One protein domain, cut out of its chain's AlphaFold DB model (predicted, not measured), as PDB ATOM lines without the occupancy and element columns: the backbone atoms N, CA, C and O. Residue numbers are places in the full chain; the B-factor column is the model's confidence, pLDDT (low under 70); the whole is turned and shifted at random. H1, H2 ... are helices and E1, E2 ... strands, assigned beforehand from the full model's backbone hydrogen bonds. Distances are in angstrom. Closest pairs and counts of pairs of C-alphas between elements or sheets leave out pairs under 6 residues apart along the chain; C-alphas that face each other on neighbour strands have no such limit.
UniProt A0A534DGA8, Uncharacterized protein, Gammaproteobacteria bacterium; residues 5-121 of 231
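What this domain is: This is residues 5 to 121 of the 231 residues of an uncharacterized protein of Gammaproteobacteria bacterium (UniProt A0A534DGA8). A strongly twisted wall of four antiparallel strands, E3, E2, E6 and E7, has the short helix H1 and the short strands E1 and E8 gathered toward one end, while the two-stranded hairpin E4 and E5 makes an arm at the other end. The loop of that arm, residues 66 to 77, lies 21 to 32 A from the mean of all C-alphas. The printed part has 117 residues, with one named helix and eight named strands in the order E1 E2 E3 H1 E4 E5 E6 E7 E8; it is mostly strand, though under half of the residues are in named elements. It is only just compact, close to loose, with a radius of gyration of the C-alphas of 16.0 A, and spans 49 by 40 by 24 A.

Where its parts are: Find C-alpha 5 at (83.938, 71.380, -25.184), where E1, residues 5 to 7, begins. E2, residues 16 to 22, runs 19.6 A from C-alpha 16 at (88.644, 55.992, -19.665). E3, residues 30 to 37, is 19.3 A long and bends by 65 degrees at residue 33. Then come H1, residues 45 to 53, 11.9 A long, E4, residues 63 to 65, and E5, residues 78 to 80. E6, residues 88 to 94, runs 20.0 A, and E7, residues 104 to 108, 12.2 A. E8, residues 118 to 120, ends at C-alpha 120, (80.661, 67.671, -17.797).

How they stand to each other: Look first at the sheet, in order E3, E2, E6, E7, with E3 and E7 as edge strands. In the hairpin E2 and E3, N 19 and O 34 are 2.8 A apart; between E2 and E6, N 20 and O 90 are 2.8 A apart; in the hairpin E6 and E7, N 89 and O 107 are 2.9 A apart. H1 is on this sheet but only grazes it, with its residues 45 to 52; every O i to N i+4 pair in H1 is within hydrogen-bond range. The closest C-alphas of H1 and E1 are those of Leu 45 and Ala 6, 5.3 A apart. E1 and E8 pair with no named strand; their closest C-alphas, Ala 6 and Val 119, are 4.5 A apart. In the antiparallel hairpin E4 and E5, N 63 and O 80 are 2.8 A apart. E2 and E4 are only just apart, their closest C-alphas 8.4 A away from each other.

The domain as a whole: The C-alphas of Asn 42 and Ser 71 are the two farthest apart, at 49.2 A. The printed part has no cut, and the one long link is E4 to E5. Its mean pLDDT is 77.8; look for values under 70 at residues 5 to 7, 43 to 59 and 105 to 118 of this model.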
ATOM      1  N   ASN A   5      82.895  71.148 -26.187       55.66
ATOM      2  CA  ASN A   5      83.938  71.380 -25.184       55.66
ATOM      3  C   ASN A   5      83.625  70.629 -23.880       55.66
ATOM      4  O   ASN A   5      82.698  71.008 -23.177       55.66
ATOM      5  N   ALA A   6      84.375  69.585 -23.535       60.56
ATOM      6  CA  ALA A   6      84.169  68.896 -22.266       60.56
ATOM      7  C   ALA A   6      84.793  69.697 -21.107       60.56
ATOM      8  O   ALA A   6      85.871  70.280 -21.252       60.56
ATOM      9  N   SER A   7      84.114  69.750 -19.960       63.09
ATOM     10  CA  SER A   7      84.529  70.506 -18.773       63.09
ATOM     11  C   SER A   7      84.474  69.646 -17.513       63.09
ATOM     12  O   SER A   7      83.689  68.712 -17.414       63.09
ATOM     13  N   GLY A   8      85.325  69.932 -16.534       70.25
ATOM     14  CA  GLY A   8      85.405  69.152 -15.299       70.25
ATOM     15  C   GLY A   8      86.826  69.114 -14.741       70.25
ATOM     16  O   GLY A   8      87.735  69.704 -15.336       70.25
ATOM     17  N   PRO A   9      87.020  68.471 -13.580       79.38
ATOM     18  CA  PRO A   9      88.334  68.307 -12.979       79.38
ATOM     19  C   PRO A   9      89.211  67.383 -13.828       79.38
ATOM     20  O   PRO A   9      88.728  66.671 -14.711       79.38
ATOM     21  N   ALA A  10      90.514  67.391 -13.544       82.31
ATOM     22  CA  ALA A  10      91.417  66.415 -14.131       82.31
ATOM     23  C   ALA A  10      91.000  64.997 -13.714       82.31
ATOM     24  O   ALA A  10      90.696  64.753 -12.542       82.31
ATOM     25  N   LEU A  11      90.972  64.084 -14.680       86.81
ATOM     26  CA  LEU A  11      90.709  62.671 -14.431       86.81
ATOM     27  C   LEU A  11      92.030  61.938 -14.150       86.81
ATOM     28  O   LEU A  11      93.060  62.345 -14.688       86.81
ATOM     29  N   PRO A  12      92.029  60.855 -13.350       89.75
ATOM     30  CA  PRO A  12      93.225  60.042 -13.130       89.75
ATOM     31  C   PRO A  12      93.846  59.578 -14.453       89.75
ATOM     32  O   PRO A  12      93.127  59.278 -15.402       89.75
ATOM     33  N   ALA A  13      95.174  59.453 -14.518       89.75
ATOM     34  CA  ALA A  13      95.873  59.169 -15.777       89.75
ATOM     35  C   ALA A  13      95.468  57.834 -16.436       89.75
ATOM     36  O   ALA A  13      95.592  57.686 -17.646       89.75
ATOM     37  N   GLY A  14      94.995  56.862 -15.652       89.44
ATOM     38  CA  GLY A  14      94.461  55.590 -16.150       89.44
ATOM     39  C   GLY A  14      92.987  55.610 -16.544       89.44
ATOM     40  O   GLY A  14      92.432  54.541 -16.793       89.44
ATOM     41  N   ALA A  15      92.332  56.770 -16.525       90.00
ATOM     42  CA  ALA A  15      90.902  56.842 -16.755       90.00
ATOM     43  C   ALA A  15      90.532  56.572 -18.216       90.00
ATOM     44  O   ALA A  15      91.234  56.957 -19.156       90.00
ATOM     45  N   TRP A  16      89.361  55.982 -18.399       87.50
ATOM     46  CA  TRP A  16      88.644  55.992 -19.665       87.50
ATOM     47  C   TRP A  16      87.278  56.630 -19.472       87.50
ATOM     48  O   TRP A  16      86.727  56.672 -18.371       87.50
ATOM     49  N   VAL A  17      86.731  57.127 -20.569       85.81
ATOM     50  CA  VAL A  17      85.390  57.696 -20.622       85.81
ATOM     51  C   VAL A  17      84.579  56.871 -21.605       85.81
ATOM     52  O   VAL A  17      85.058  56.537 -22.690       85.81
ATOM     53  N   ALA A  18      83.358  56.542 -21.208       87.38
ATOM     54  CA  ALA A  18      82.454  55.702 -21.968       87.38
ATOM     55  C   ALA A  18      81.128  56.417 -22.244       87.38
ATOM     56  O   ALA A  18      80.612  57.170 -21.412       87.38
ATOM     57  N   PHE A  19      80.589  56.151 -23.429       85.31
ATOM     58  CA  PHE A  19      79.275  56.571 -23.889       85.31
ATOM     59  C   PHE A  19      78.320  55.404 -23.763       85.31
ATOM     60  O   PHE A  19      78.614  54.304 -24.234       85.31
ATOM     61  N   TYR A  20      77.166  55.661 -23.162       89.75
ATOM     62  CA  TYR A  20      76.168  54.646 -22.894       89.75
ATOM     63  C   TYR A  20      74.838  55.010 -23.527       89.75
ATOM     64  O   TYR A  20      74.469  56.185 -23.598       89.75
ATOM     65  N   GLN A  21      74.098  53.986 -23.931       89.94
ATOM     66  CA  GLN A  21      72.699  54.119 -24.308       89.94
ATOM     67  C   GLN A  21      71.876  52.994 -23.699       89.94
ATOM     68  O   GLN A  21      72.365  51.881 -23.498       89.94
ATOM     69  N   THR A  22      70.614  53.291 -23.432       91.62
ATOM     70  CA  THR A  22      69.675  52.361 -22.812       91.62
ATOM     71  C   THR A  22      68.639  51.929 -23.838       91.62
ATOM     72  O   THR A  22      68.069  52.756 -24.554       91.62
ATOM     73  N   LEU A  23      68.348  50.630 -23.900       91.00
ATOM     74  CA  LEU A  23      67.215  50.136 -24.680       91.00
ATOM     75  C   LEU A  23      65.908  50.720 -24.118       91.00
ATOM     76  O   LEU A  23      65.696  50.739 -22.908       91.00
ATOM     77  N   ALA A  24      65.002  51.181 -24.982       86.19
ATOM     78  CA  ALA A  24      63.742  51.815 -24.573       86.19
ATOM     79  C   ALA A  24      62.665  50.813 -24.089       86.19
ATOM     80  O   ALA A  24      61.469  51.010 -24.321       86.19
ATOM     81  N   ALA A  25      63.077  49.733 -23.423       86.25
ATOM     82  CA  ALA A  25      62.199  48.760 -22.790       86.25
ATOM     83  C   ALA A  25      62.259  48.877 -21.256       86.25
ATOM     84  O   ALA A  25      63.170  49.458 -20.665       86.25
ATOM     85  N   LYS A  26      61.224  48.371 -20.582       85.50
ATOM     86  CA  LYS A  26      61.113  48.475 -19.124       85.50
ATOM     87  C   LYS A  26      62.140  47.567 -18.445       85.50
ATOM     88  O   LYS A  26      62.089  46.358 -18.629       85.50
ATOM     89  N   GLY A  27      62.950  48.143 -17.556       87.19
ATOM     90  CA  GLY A  27      63.924  47.403 -16.744       87.19
ATOM     91  C   GLY A  27      65.299  47.248 -17.392       87.19
ATOM     92  O   GLY A  27      66.154  46.589 -16.812       87.19
ATOM     93  N   GLU A  28      65.506  47.859 -18.557       90.38
ATOM     94  CA  GLU A  28      66.798  47.883 -19.233       90.38
ATOM     95  C   GLU A  28      67.794  48.784 -18.499       90.38
ATOM     96  O   GLU A  28      67.420  49.760 -17.841       90.38
ATOM     97  N   VAL A  29      69.076  48.445 -18.629       91.69
ATOM     98  CA  VAL A  29      70.195  49.214 -18.076       91.69
ATOM     99  C   VAL A  29      71.023  49.832 -19.205       91.69
ATOM    100  O   VAL A  29      70.973  49.337 -20.329       91.69
ATOM    101  N   PRO A  30      71.786  50.904 -18.947       91.62
ATOM    102  CA  PRO A  30      72.652  51.500 -19.960       91.62
ATOM    103  C   PRO A  30      73.791  50.554 -20.368       91.62
ATOM    104  O   PRO A  30      74.477  49.990 -19.515       91.62
ATOM    105  N   TYR A  31      74.034  50.428 -21.672       89.50
ATOM    106  CA  TYR A  31      75.120  49.634 -22.251       89.50
ATOM    107  C   TYR A  31      76.199  50.543 -22.817       89.50
ATOM    108  O   TYR A  31      75.877  51.582 -23.390       89.50
ATOM    109  N   VAL A  32      77.463  50.133 -22.706       89.44
ATOM    110  CA  VAL A  32      78.577  50.834 -23.357       89.44
ATOM    111  C   VAL A  32      78.430  50.703 -24.870       89.44
ATOM    112  O   VAL A  32      78.355  49.595 -25.395       89.44
ATOM    113  N   ILE A  33      78.413  51.841 -25.556       85.75
ATOM    114  CA  ILE A  33      78.430  51.929 -27.019       85.75
ATOM    115  C   ILE A  33      79.852  52.148 -27.520       85.75
ATOM    116  O   ILE A  33      80.275  51.499 -28.467       85.75
ATOM    117  N   GLU A  34      80.583  53.046 -26.863       81.50
ATOM    118  CA  GLU A  34      81.954  53.413 -27.206       81.50
ATOM    119  C   GLU A  34      82.686  53.801 -25.921       81.50
ATOM    120  O   GLU A  34      82.092  54.410 -25.028       81.50
ATOM    121  N   ALA A  35      83.971  53.477 -25.821       83.56
ATOM    122  CA  ALA A  35      84.807  53.899 -24.707       83.56
ATOM    123  C   ALA A  35      86.225  54.183 -25.187       83.56
ATOM    124  O   ALA A  35      86.771  53.450 -26.007       83.56
ATOM    125  N   SER A  36      86.838  55.229 -24.642       80.69
ATOM    126  CA  SER A  36      88.189  55.631 -25.024       80.69
ATOM    127  C   SER A  36      88.986  56.101 -23.806       80.69
ATOM    128  O   SER A  36      88.422  56.771 -22.931       80.69
ATOM    129  N   PRO A  37      90.284  55.749 -23.703       82.88
ATOM    130  CA  PRO A  37      91.149  56.279 -22.659       82.88
ATOM    131  C   PRO A  37      91.337  57.790 -22.819       82.88
ATOM    132  O   PRO A  37      91.322  58.329 -23.929       82.88
ATOM    133  N   ILE A  38      91.567  58.484 -21.706       80.56
ATOM    134  CA  ILE A  38      92.024  59.874 -21.762       80.56
ATOM    135  C   ILE A  38      93.489  59.944 -22.209       80.56
ATOM    136  O   ILE A  38      94.223  58.958 -22.136       80.56
ATOM    137  N   ASP A  39      93.943  61.130 -22.620       83.06
ATOM    138  CA  ASP A  39      95.381  61.389 -22.702       83.06
ATOM    139  C   ASP A  39      95.961  61.426 -21.272       83.06
ATOM    140  O   ASP A  39      95.614  62.322 -20.496       83.06
ATOM    141  N   PRO A  40      96.842  60.481 -20.896       85.00
ATOM    142  CA  PRO A  40      97.356  60.391 -19.536       85.00
ATOM    143  C   PRO A  40      98.307  61.532 -19.162       85.00
ATOM    144  O   PRO A  40      98.580  61.706 -17.979       85.00
ATOM    145  N   PHE A  41      98.854  62.280 -20.123       84.56
ATOM    146  CA  PHE A  41      99.771  63.401 -19.869       84.56
ATOM    147  C   PHE A  41      99.016  64.726 -19.853       84.56
ATOM    148  O   PHE A  41      99.274  65.598 -19.027       84.56
ATOM    149  N   ASN A  42      98.005  64.833 -20.712       76.00
ATOM    150  CA  ASN A  42      97.069  65.940 -20.716       76.00
ATOM    151  C   ASN A  42      95.740  65.472 -20.117       76.00
ATOM    152  O   ASN A  42      94.749  65.330 -20.830       76.00
ATOM    153  N   GLN A  43      95.728  65.263 -18.795       63.97
ATOM    154  CA  GLN A  43      94.616  64.730 -17.981       63.97
ATOM    155  C   GLN A  43      93.368  65.642 -17.930       63.97
ATOM    156  O   GLN A  43      92.581  65.609 -16.987       63.97
ATOM    157  N   THR A  44      93.188  66.506 -18.927       66.19
ATOM    158  CA  THR A  44      92.059  67.419 -19.043       66.19
ATOM    159  C   THR A  44      91.006  66.836 -19.973       66.19
ATOM    160  O   THR A  44      91.304  66.266 -21.025       66.19
ATOM    161  N   LEU A  45      89.740  67.060 -19.626       61.22
ATOM    162  CA  LEU A  45      88.617  66.710 -20.492       61.22
ATOM    163  C   LEU A  45      88.655  67.461 -21.834       61.22
ATOM    164  O   LEU A  45      88.171  66.951 -22.840       61.22
ATOM    165  N   ALA A  46      89.297  68.632 -21.882       58.50
ATOM    166  CA  ALA A  46      89.534  69.364 -23.122       58.50
ATOM    167  C   ALA A  46      90.438  68.588 -24.100       58.50
ATOM    168  O   ALA A  46      90.175  68.583 -25.302       58.50
ATOM    169  N   SER A  47      91.465  67.897 -23.598       55.59
ATOM    170  CA  SER A  47      92.330  67.026 -24.406       55.59
ATOM    171  C   SER A  47      91.626  65.737 -24.812       55.59
ATOM    172  O   SER A  47      91.729  65.322 -25.962       55.59
ATOM    173  N   PHE A  48      90.825  65.155 -23.915       58.25
ATOM    174  CA  PHE A  48      89.946  64.037 -24.258       58.25
ATOM    175  C   PHE A  48      88.969  64.397 -25.393       58.25
ATOM    176  O   PHE A  48      88.777  63.608 -26.314       58.25
ATOM    177  N   ASN A  49      88.422  65.617 -25.396       56.28
ATOM    178  CA  ASN A  49      87.545  66.078 -26.470       56.28
ATOM    179  C   ASN A  49      88.270  66.236 -27.817       56.28
ATOM    180  O   ASN A  49      87.679  65.969 -28.856       56.28
ATOM    181  N   GLN A  50      89.550  66.625 -27.830       50.75
ATOM    182  CA  GLN A  50      90.341  66.618 -29.070       50.75
ATOM    183  C   GLN A  50      90.562  65.192 -29.591       50.75
ATOM    184  O   GLN A  50      90.485  64.965 -30.794       50.75
ATOM    185  N   THR A  51      90.780  64.222 -28.701       51.34
ATOM    186  CA  THR A  51      90.910  62.807 -29.072       51.34
ATOM    187  C   THR A  51      89.587  62.232 -29.585       51.34
ATOM    188  O   THR A  51      89.587  61.552 -30.607       51.34
ATOM    189  N   LEU A  52      88.454  62.561 -28.956       50.66
ATOM    190  CA  LEU A  52      87.123  62.153 -29.420       50.66
ATOM    191  C   LEU A  52      86.655  62.878 -30.683       50.66
ATOM    192  O   LEU A  52      85.968  62.275 -31.492       50.66
ATOM    193  N   ALA A  53      87.030  64.142 -30.891       44.69
ATOM    194  CA  ALA A  53      86.734  64.858 -32.133       44.69
ATOM    195  C   ALA A  53      87.445  64.243 -33.353       44.69
ATOM    196  O   ALA A  53      87.050  64.480 -34.494       44.69
ATOM    197  N   ASN A  54      88.494  63.454 -33.105       39.94
ATOM    198  CA  ASN A  54      89.196  62.666 -34.112       39.94
ATOM    199  C   ASN A  54      88.741  61.196 -34.139       39.94
ATOM    200  O   ASN A  54      89.082  60.484 -35.083       39.94
ATOM    201  N   ALA A  55      88.001  60.738 -33.124       45.31
ATOM    202  CA  ALA A  55      87.430  59.403 -33.071       45.31
ATOM    203  C   ALA A  55      86.074  59.398 -33.791       45.31
ATOM    204  O   ALA A  55      85.266  60.316 -33.662       45.31
ATOM    205  N   GLU A  56      85.881  58.369 -34.604       50.38
ATOM    206  CA  GLU A  56      84.678  57.987 -35.345       50.38
ATOM    207  C   GLU A  56      83.356  58.514 -34.759       50.38
ATOM    208  O   GLU A  56      83.102  58.518 -33.554       50.38
ATOM    209  N   GLY A  57      82.468  58.977 -35.637       57.59
ATOM    210  CA  GLY A  57      81.257  59.630 -35.183       57.59
ATOM    211  C   GLY A  57      80.307  58.703 -34.434       57.59
ATOM    212  O   GLY A  57      79.781  57.771 -35.030       57.59
ATOM    213  N   LEU A  58      80.006  59.044 -33.176       65.00
ATOM    214  CA  LEU A  58      78.915  58.423 -32.422       65.00
ATOM    215  C   LEU A  58      77.631  58.347 -33.268       65.00
ATOM    216  O   LEU A  58      77.267  59.312 -33.955       65.00
ATOM    217  N   SER A  59      76.977  57.186 -33.223       68.94
ATOM    218  CA  SER A  59      75.755  56.891 -33.974       68.94
ATOM    219  C   SER A  59      74.645  57.907 -33.687       68.94
ATOM    220  O   SER A  59      74.288  58.199 -32.551       68.94
ATOM    221  N   THR A  60      74.026  58.427 -34.740       72.12
ATOM    222  CA  THR A  60      72.833  59.279 -34.624       72.12
ATOM    223  C   THR A  60      71.529  58.476 -34.713       72.12
ATOM    224  O   THR A  60      70.449  59.064 -34.710       72.12
ATOM    225  N   GLY A  61      71.626  57.146 -34.827       71.75
ATOM    226  CA  GLY A  61      70.528  56.244 -35.166       71.75
ATOM    227  C   GLY A  61      69.909  55.489 -33.986       71.75
ATOM    228  O   GLY A  61      70.018  55.879 -32.824       71.75
ATOM    229  N   THR A  62      69.205  54.411 -34.323       82.75
ATOM    230  CA  THR A  62      68.572  53.461 -33.400       82.75
ATOM    231  C   THR A  62      69.570  52.441 -32.850       82.75
ATOM    232  O   THR A  62      70.638  52.244 -33.425       82.75
ATOM    233  N   ILE A  63      69.188  51.752 -31.774       83.75
ATOM    234  CA  ILE A  63      69.855  50.535 -31.304       83.75
ATOM    235  C   ILE A  63      69.108  49.329 -31.865       83.75
ATOM    236  O   ILE A  63      67.881  49.251 -31.749       83.75
ATOM    237  N   ASP A  64      69.857  48.384 -32.427       87.19
ATOM    238  CA  ASP A  64      69.341  47.082 -32.834       87.19
ATOM    239  C   ASP A  64      69.500  46.084 -31.689       87.19
ATOM    240  O   ASP A  64      70.580  45.928 -31.119       87.19
ATOM    241  N   SER A  65      68.416  45.393 -31.346       86.69
ATOM    242  CA  SER A  65      68.404  44.405 -30.266       86.69
ATOM    243  C   SER A  65      67.605  43.170 -30.655       86.69
ATOM    244  O   SER A  65      66.689  43.238 -31.469       86.69
ATOM    245  N   GLY A  66      67.950  42.019 -30.083       87.19
ATOM    246  CA  GLY A  66      67.252  40.763 -30.329       87.19
ATOM    247  C   GLY A  66      67.371  39.827 -29.138       87.19
ATOM    248  O   GLY A  66      68.298  39.926 -28.336       87.19
ATOM    249  N   THR A  67      66.418  38.910 -29.005       86.88
ATOM    250  CA  THR A  67      66.467  37.896 -27.948       86.88
ATOM    251  C   THR A  67      67.450  36.800 -28.338       86.88
ATOM    252  O   THR A  67      67.297  36.168 -29.385       86.88
ATOM    253  N   TYR A  68      68.454  36.568 -27.490       85.56
ATOM    254  CA  TYR A  68      69.403  35.477 -27.681       85.56
ATOM    255  C   TYR A  68      68.671  34.135 -27.808       85.56
ATOM    256  O   TYR A  68      67.796  33.812 -27.001       85.56
ATOM    257  N   ASN A  69      69.056  33.343 -28.807       87.12
ATOM    258  CA  ASN A  69      68.482  32.031 -29.055       87.12
ATOM    259  C   ASN A  69      69.563  30.942 -28.995       87.12
ATOM    260  O   ASN A  69      70.388  30.808 -29.897       87.12
ATOM    261  N   ALA A  70      69.518  30.130 -27.938       85.31
ATOM    262  CA  ALA A  70      70.475  29.053 -27.696       85.31
ATOM    263  C   ALA A  70      70.354  27.871 -28.678       85.31
ATOM    264  O   ALA A  70      71.272  27.060 -28.770       85.31
ATOM    265  N   SER A  71      69.244  27.747 -29.417       87.88
ATOM    266  CA  SER A  71      69.023  26.638 -30.354       87.88
ATOM    267  C   SER A  71      69.675  26.855 -31.725       87.88
ATOM    268  O   SER A  71      69.459  26.051 -32.630       87.88
ATOM    269  N   GLY A  72      70.405  27.961 -31.917       81.19
ATOM    270  CA  GLY A  72      71.033  28.319 -33.193       81.19
ATOM    271  C   GLY A  72      70.056  28.790 -34.276       81.19
ATOM    272  O   GLY A  72      70.457  28.950 -35.426       81.19
ATOM    273  N   ALA A  73      68.782  29.008 -33.937       88.69
ATOM    274  CA  ALA A  73      67.823  29.596 -34.866       88.69
ATOM    275  C   ALA A  73      68.077  31.104 -35.044       88.69
ATOM    276  O   ALA A  73      68.662  31.757 -34.178       88.69
ATOM    277  N   THR A  74      67.622  31.654 -36.173       88.31
ATOM    278  CA  THR A  74      67.802  33.069 -36.522       88.31
ATOM    279  C   THR A  74      67.262  33.987 -35.424       88.31
ATOM    280  O   THR A  74      66.101  33.880 -35.032       88.31
ATOM    281  N   VAL A  75      68.097  34.920 -34.966       89.75
ATOM    282  CA  VAL A  75      67.688  36.004 -34.067       89.75
ATOM    283  C   VAL A  75      67.107  37.137 -34.908       89.75
ATOM    284  O   VAL A  75      67.785  37.685 -35.775       89.75
ATOM    285  N   THR A  76      65.846  37.489 -34.664       91.62
ATOM    286  CA  THR A  76      65.237  38.687 -35.252       91.62
ATOM    287  C   THR A  76      65.696  39.914 -34.475       91.62
ATOM    288  O   THR A  76      65.525  39.968 -33.257       91.62
ATOM    289  N   LEU A  77      66.262  40.890 -35.184       91.12
ATOM    290  CA  LEU A  77      66.635  42.180 -34.615       91.12
ATOM    291  C   LEU A  77      65.495  43.184 -34.783       91.12
ATOM    292  O   LEU A  77      64.841  43.233 -35.826       91.12
ATOM    293  N   VAL A  78      65.277  43.989 -33.750       90.25
ATOM    294  CA  VAL A  78      64.356  45.120 -33.735       90.25
ATOM    295  C   VAL A  78      65.165  46.381 -33.477       90.25
ATOM    296  O   VAL A  78      65.892  46.468 -32.486       90.25
ATOM    297  N   SER A  79      65.002  47.356 -34.365       88.88
ATOM    298  CA  SER A  79      65.580  48.690 -34.245       88.88
ATOM    299  C   SER A  79      64.647  49.594 -33.444       88.88
ATOM    300  O   SER A  79      63.480  49.761 -33.803       88.88
ATOM    301  N   ALA A  80      65.153  50.214 -32.383       86.94
ATOM    302  CA  ALA A  80      64.402  51.188 -31.595       86.94
ATOM    303  C   ALA A  80      65.271  52.392 -31.219       86.94
ATOM    304  O   ALA A  80      66.489  52.284 -31.080       86.94
ATOM    305  N   ALA A  81      64.649  53.560 -31.047       87.50
ATOM    306  CA  ALA A  81      65.355  54.692 -30.456       87.50
ATOM    307  C   ALA A  81      65.751  54.338 -29.008       87.50
ATOM    308  O   ALA A  81      64.943  53.723 -28.307       87.50
ATOM    309  N   PRO A  82      66.954  54.720 -28.550       88.38
ATOM    310  CA  PRO A  82      67.333  54.534 -27.154       88.38
ATOM    311  C   PRO A  82      66.471  55.400 -26.228       88.38
ATOM    312  O   PRO A  82      65.816  56.351 -26.674       88.38
ATOM    313  N   ALA A  83      66.494  55.108 -24.926       90.06
ATOM    314  CA  ALA A  83      65.776  55.890 -23.918       90.06
ATOM    315  C   ALA A  83      66.240  57.361 -23.891       90.06
ATOM    316  O   ALA A  83      65.441  58.270 -23.665       90.06
ATOM    317  N   GLU A  84      67.513  57.601 -24.211       86.06
ATOM    318  CA  GLU A  84      68.137  58.921 -24.345       86.06
ATOM    319  C   GLU A  84      67.731  59.663 -25.636       86.06
ATOM    320  O   GLU A  84      68.099  60.825 -25.819       86.06
ATOM    321  N   LYS A  85      66.903  59.035 -26.487       83.44
ATOM    322  CA  LYS A  85      66.521  59.445 -27.853       83.44
ATOM    323  C   LYS A  85      67.662  59.277 -28.860       83.44
ATOM    324  O   LYS A  85      68.827  59.173 -28.502       83.44
ATOM    325  N   ALA A  86      67.315  59.232 -30.145       76.44
ATOM    326  CA  ALA A  86      68.281  59.037 -31.228       76.44
ATOM    327  C   ALA A  86      69.447  60.042 -31.142       76.44
ATOM    328  O   ALA A  86      69.226  61.252 -31.051       76.44
ATOM    329  N   GLY A  87      70.680  59.525 -31.141       71.81
ATOM    330  CA  GLY A  87      71.902  60.320 -30.968       71.81
ATOM    331  C   GLY A  87      72.118  60.907 -29.567       71.81
ATOM    332  O   GLY A  87      72.985  61.770 -29.419       71.81
ATOM    333  N   GLY A  88      71.330  60.486 -28.573       80.88
ATOM    334  CA  GLY A  88      71.498  60.798 -27.156       80.88
ATOM    335  C   GLY A  88      72.353  59.749 -26.444       80.88
ATOM    336  O   GLY A  88      72.214  58.557 -26.720       80.88
ATOM    337  N   TYR A  89      73.229  60.194 -25.543       84.31
ATOM    338  CA  TYR A  89      74.163  59.346 -24.799       84.31
ATOM    339  C   TYR A  89      74.316  59.792 -23.353       84.31
ATOM    340  O   TYR A  89      74.541  60.974 -23.097       84.31
ATOM    341  N   LEU A  90      74.309  58.845 -22.421       87.88
ATOM    342  CA  LEU A  90      74.863  59.069 -21.086       87.88
ATOM    343  C   LEU A  90      76.390  58.960 -21.155       87.88
ATOM    344  O   LEU A  90      76.925  58.214 -21.976       87.88
ATOM    345  N   VAL A  91      77.095  59.681 -20.286       86.38
ATOM    346  CA  VAL A  91      78.566  59.650 -20.243       86.38
ATOM    347  C   VAL A  91      79.037  59.415 -18.819       86.38
ATOM    348  O   VAL A  91      78.543  60.066 -17.897       86.38
ATOM    349  N   ALA A  92      80.002  58.521 -18.643       89.81
ATOM    350  CA  ALA A  92      80.681  58.297 -17.371       89.81
ATOM    351  C   ALA A  92      82.181  58.077 -17.587       89.81
ATOM    352  O   ALA A  92      82.624  57.754 -18.691       89.81
ATOM    353  N   ALA A  93      82.951  58.264 -16.520       90.00
ATOM    354  CA  ALA A  93      84.373  57.964 -16.478       90.00
ATOM    355  C   ALA A  93      84.644  56.891 -15.425       90.00
ATOM    356  O   ALA A  93      83.984  56.863 -14.389       90.00
ATOM    357  N   SER A  94      85.655  56.073 -15.675       92.31
ATOM    358  CA  SER A  94      86.132  55.041 -14.755       92.31
ATOM    359  C   SER A  94      87.651  55.039 -14.758       92.31
ATOM    360  O   SER A  94      88.269  55.374 -15.770       92.31
ATOM    361  N   ALA A  95      88.266  54.668 -13.638       92.06
ATOM    362  CA  ALA A  95      89.716  54.562 -13.528       92.06
ATOM    363  C   ALA A  95      90.125  53.482 -12.511       92.06
ATOM    364  O   ALA A  95      89.443  53.306 -11.500       92.06
ATOM    365  N   PRO A  96      91.262  52.793 -12.713       90.38
ATOM    366  CA  PRO A  96      91.784  51.829 -11.746       90.38
ATOM    367  C   PRO A  96      92.010  52.450 -10.360       90.38
ATOM    368  O   PRO A  96      92.689  53.468 -10.229       90.38
ATOM    369  N   GLY A  97      91.455  51.825  -9.318       88.44
ATOM    370  CA  GLY A  97      91.561  52.304  -7.931       88.44
ATOM    371  C   GLY A  97      90.576  53.420  -7.551       88.44
ATOM    372  O   GLY A  97      90.630  53.917  -6.423       88.44
ATOM    373  N   TYR A  98      89.664  53.785  -8.454       92.50
ATOM    374  CA  TYR A  98      88.582  54.743  -8.227       92.50
ATOM    375  C   TYR A  98      87.223  54.053  -8.380       92.50
ATOM    376  O   TYR A  98      87.115  53.031  -9.055       92.50
ATOM    377  N   GLU A  99      86.197  54.602  -7.736       94.50
ATOM    378  CA  GLU A  99      84.810  54.236  -8.026       94.50
ATOM    379  C   GLU A  99      84.435  54.693  -9.440       94.50
ATOM    380  O   GLU A  99      84.912  55.730  -9.920       94.50
ATOM    381  N   ASP A 100      83.531  53.950 -10.079       92.88
ATOM    382  CA  ASP A 100      82.926  54.378 -11.336       92.88
ATOM    383  C   ASP A 100      82.166  55.694 -11.132       92.88
ATOM    384  O   ASP A 100      81.389  55.867 -10.185       92.88
ATOM    385  N   GLY A 101      82.393  56.646 -12.036       90.56
ATOM    386  CA  GLY A 101      81.688  57.916 -12.033       90.56
ATOM    387  C   GLY A 101      80.195  57.727 -12.326       90.56
ATOM    388  O   GLY A 101      79.804  56.798 -13.038       90.56
ATOM    389  N   PRO A 102      79.327  58.622 -11.827       91.19
ATOM    390  CA  PRO A 102      77.908  58.554 -12.135       91.19
ATOM    391  C   PRO A 102      77.671  58.780 -13.631       91.19
ATOM    392  O   PRO A 102      78.346  59.591 -14.270       91.19
ATOM    393  N   LEU A 103      76.647  58.118 -14.169       88.94
ATOM    394  CA  LEU A 103      76.139  58.412 -15.504       88.94
ATOM    395  C   LEU A 103      75.584  59.838 -15.535       88.94
ATOM    396  O   LEU A 103      74.643  60.175 -14.815       88.94
ATOM    397  N   THR A 104      76.195  60.680 -16.359       82.62
ATOM    398  CA  THR A 104      75.822  62.090 -16.505       82.62
ATOM    399  C   THR A 104      74.735  62.280 -17.563       82.62
ATOM    400  O   THR A 104      74.423  61.370 -18.333       82.62
ATOM    401  N   THR A 105      74.104  63.459 -17.570       67.69
ATOM    402  CA  THR A 105      72.957  63.778 -18.434       67.69
ATOM    403  C   THR A 105      73.248  63.621 -19.924       67.69
ATOM    404  O   THR A 105      74.347  63.919 -20.383       67.69
ATOM    405  N   SER A 106      72.202  63.235 -20.667       66.94
ATOM    406  CA  SER A 106      72.233  62.964 -22.105       66.94
ATOM    407  C   SER A 106      72.913  64.075 -22.908       66.94
ATOM    408  O   SER A 106      72.368  65.174 -23.032       66.94
ATOM    409  N   VAL A 107      74.046  63.768 -23.534       68.06
ATOM    410  CA  VAL A 107      74.595  64.582 -24.620       68.06
ATOM    411  C   VAL A 107      73.994  64.145 -25.939       68.06
ATOM    412  O   VAL A 107      73.851  62.956 -26.202       68.06
ATOM    413  N   ALA A 108      73.610  65.122 -26.757       62.34
ATOM    414  CA  ALA A 108      73.043  64.883 -28.073       62.34
ATOM    415  C   ALA A 108      73.979  65.397 -29.167       62.34
ATOM    416  O   ALA A 108      74.593  66.458 -29.014       62.34
ATOM    417  N   ALA A 109      74.015  64.661 -30.282       54.56
ATOM    418  CA  ALA A 109      74.071  65.225 -31.632       54.56
ATOM    419  C   ALA A 109      74.046  66.764 -31.756       54.56
ATOM    420  O   ALA A 109      72.911  67.243 -31.754       54.56
ATOM    421  N   PRO A 110      75.119  67.586 -31.920       54.91
ATOM    422  CA  PRO A 110      74.880  68.894 -32.526       54.91
ATOM    423  C   PRO A 110      74.172  68.668 -33.862       54.91
ATOM    424  O   PRO A 110      74.627  67.878 -34.696       54.91
ATOM    425  N   GLN A 111      73.065  69.370 -34.093       59.53
ATOM    426  CA  GLN A 111      72.554  69.504 -35.452       59.53
ATOM    427  C   GLN A 111      73.638  70.166 -36.311       59.53
ATOM    428  O   GLN A 111      74.396  71.009 -35.823       59.53
ATOM    429  N   SER A 112      73.730  69.783 -37.584       56.25
ATOM    430  CA  SER A 112      74.705  70.370 -38.511       56.25
ATOM    431  C   SER A 112      74.652  71.904 -38.453       56.25
ATOM    432  O   SER A 112      73.575  72.488 -38.561       56.25
ATOM    433  N   GLY A 113      75.801  72.548 -38.231       56.09
ATOM    434  CA  GLY A 113      75.904  74.005 -38.070       56.09
ATOM    435  C   GLY A 113      75.656  74.546 -36.653       56.09
ATOM    436  O   GLY A 113      75.646  75.762 -36.480       56.09
ATOM    437  N   THR A 114      75.485  73.688 -35.640       56.03
ATOM    438  CA  THR A 114      75.333  74.098 -34.230       56.03
ATOM    439  C   THR A 114      76.546  73.717 -33.378       56.03
ATOM    440  O   THR A 114      77.279  72.777 -33.687       56.03
ATOM    441  N   THR A 115      76.772  74.463 -32.293       58.41
ATOM    442  CA  THR A 115      77.792  74.130 -31.293       58.41
ATOM    443  C   THR A 115      77.343  72.911 -30.496       58.41
ATOM    444  O   THR A 115      76.236  72.884 -29.960       58.41
ATOM    445  N   ALA A 116      78.206  71.905 -30.404       58.31
ATOM    446  CA  ALA A 116      77.941  70.718 -29.607       58.31
ATOM    447  C   ALA A 116      77.853  71.052 -28.112       58.31
ATOM    448  O   ALA A 116      78.572  71.927 -27.617       58.31
ATOM    449  N   LEU A 117      76.965  70.358 -27.396       60.06
ATOM    450  CA  LEU A 117      76.807  70.551 -25.958       60.06
ATOM    451  C   LEU A 117      78.064  70.069 -25.217       60.06
ATOM    452  O   LEU A 117      78.608  69.015 -25.566       60.06
ATOM    453  N   PRO A 118      78.534  70.824 -24.210       64.38
ATOM    454  CA  PRO A 118      79.657  70.407 -23.389       64.38
ATOM    455  C   PRO A 118      79.284  69.170 -22.560       64.38
ATOM    456  O   PRO A 118      78.214  69.125 -21.955       64.38
ATOM    457  N   VAL A 119      80.177  68.181 -22.508       73.06
ATOM    458  CA  VAL A 119      80.092  67.074 -21.542       73.06
ATOM    459  C   VAL A 119      80.745  67.537 -20.243       73.06
ATOM    460  O   VAL A 119      81.901  67.958 -20.267       73.06
ATOM    461  N   THR A 120      80.052  67.424 -19.110       76.50
ATOM    462  CA  THR A 120      80.661  67.671 -17.797       76.50
ATOM    463  C   THR A 120      80.741  66.387 -16.995       76.50
ATOM    464  O   THR A 120      79.710  65.781 -16.715       76.50
ATOM    465  N   LEU A 121      81.954  65.993 -16.601       82.12
ATOM    466  CA  LEU A 121      82.190  64.826 -15.748       82.12
ATOM    467  C   LEU A 121      82.633  65.277 -14.348       82.12
ATOM    468  O   LEU A 121      83.431  66.211 -14.238       82.12
TER     469      LEU A 121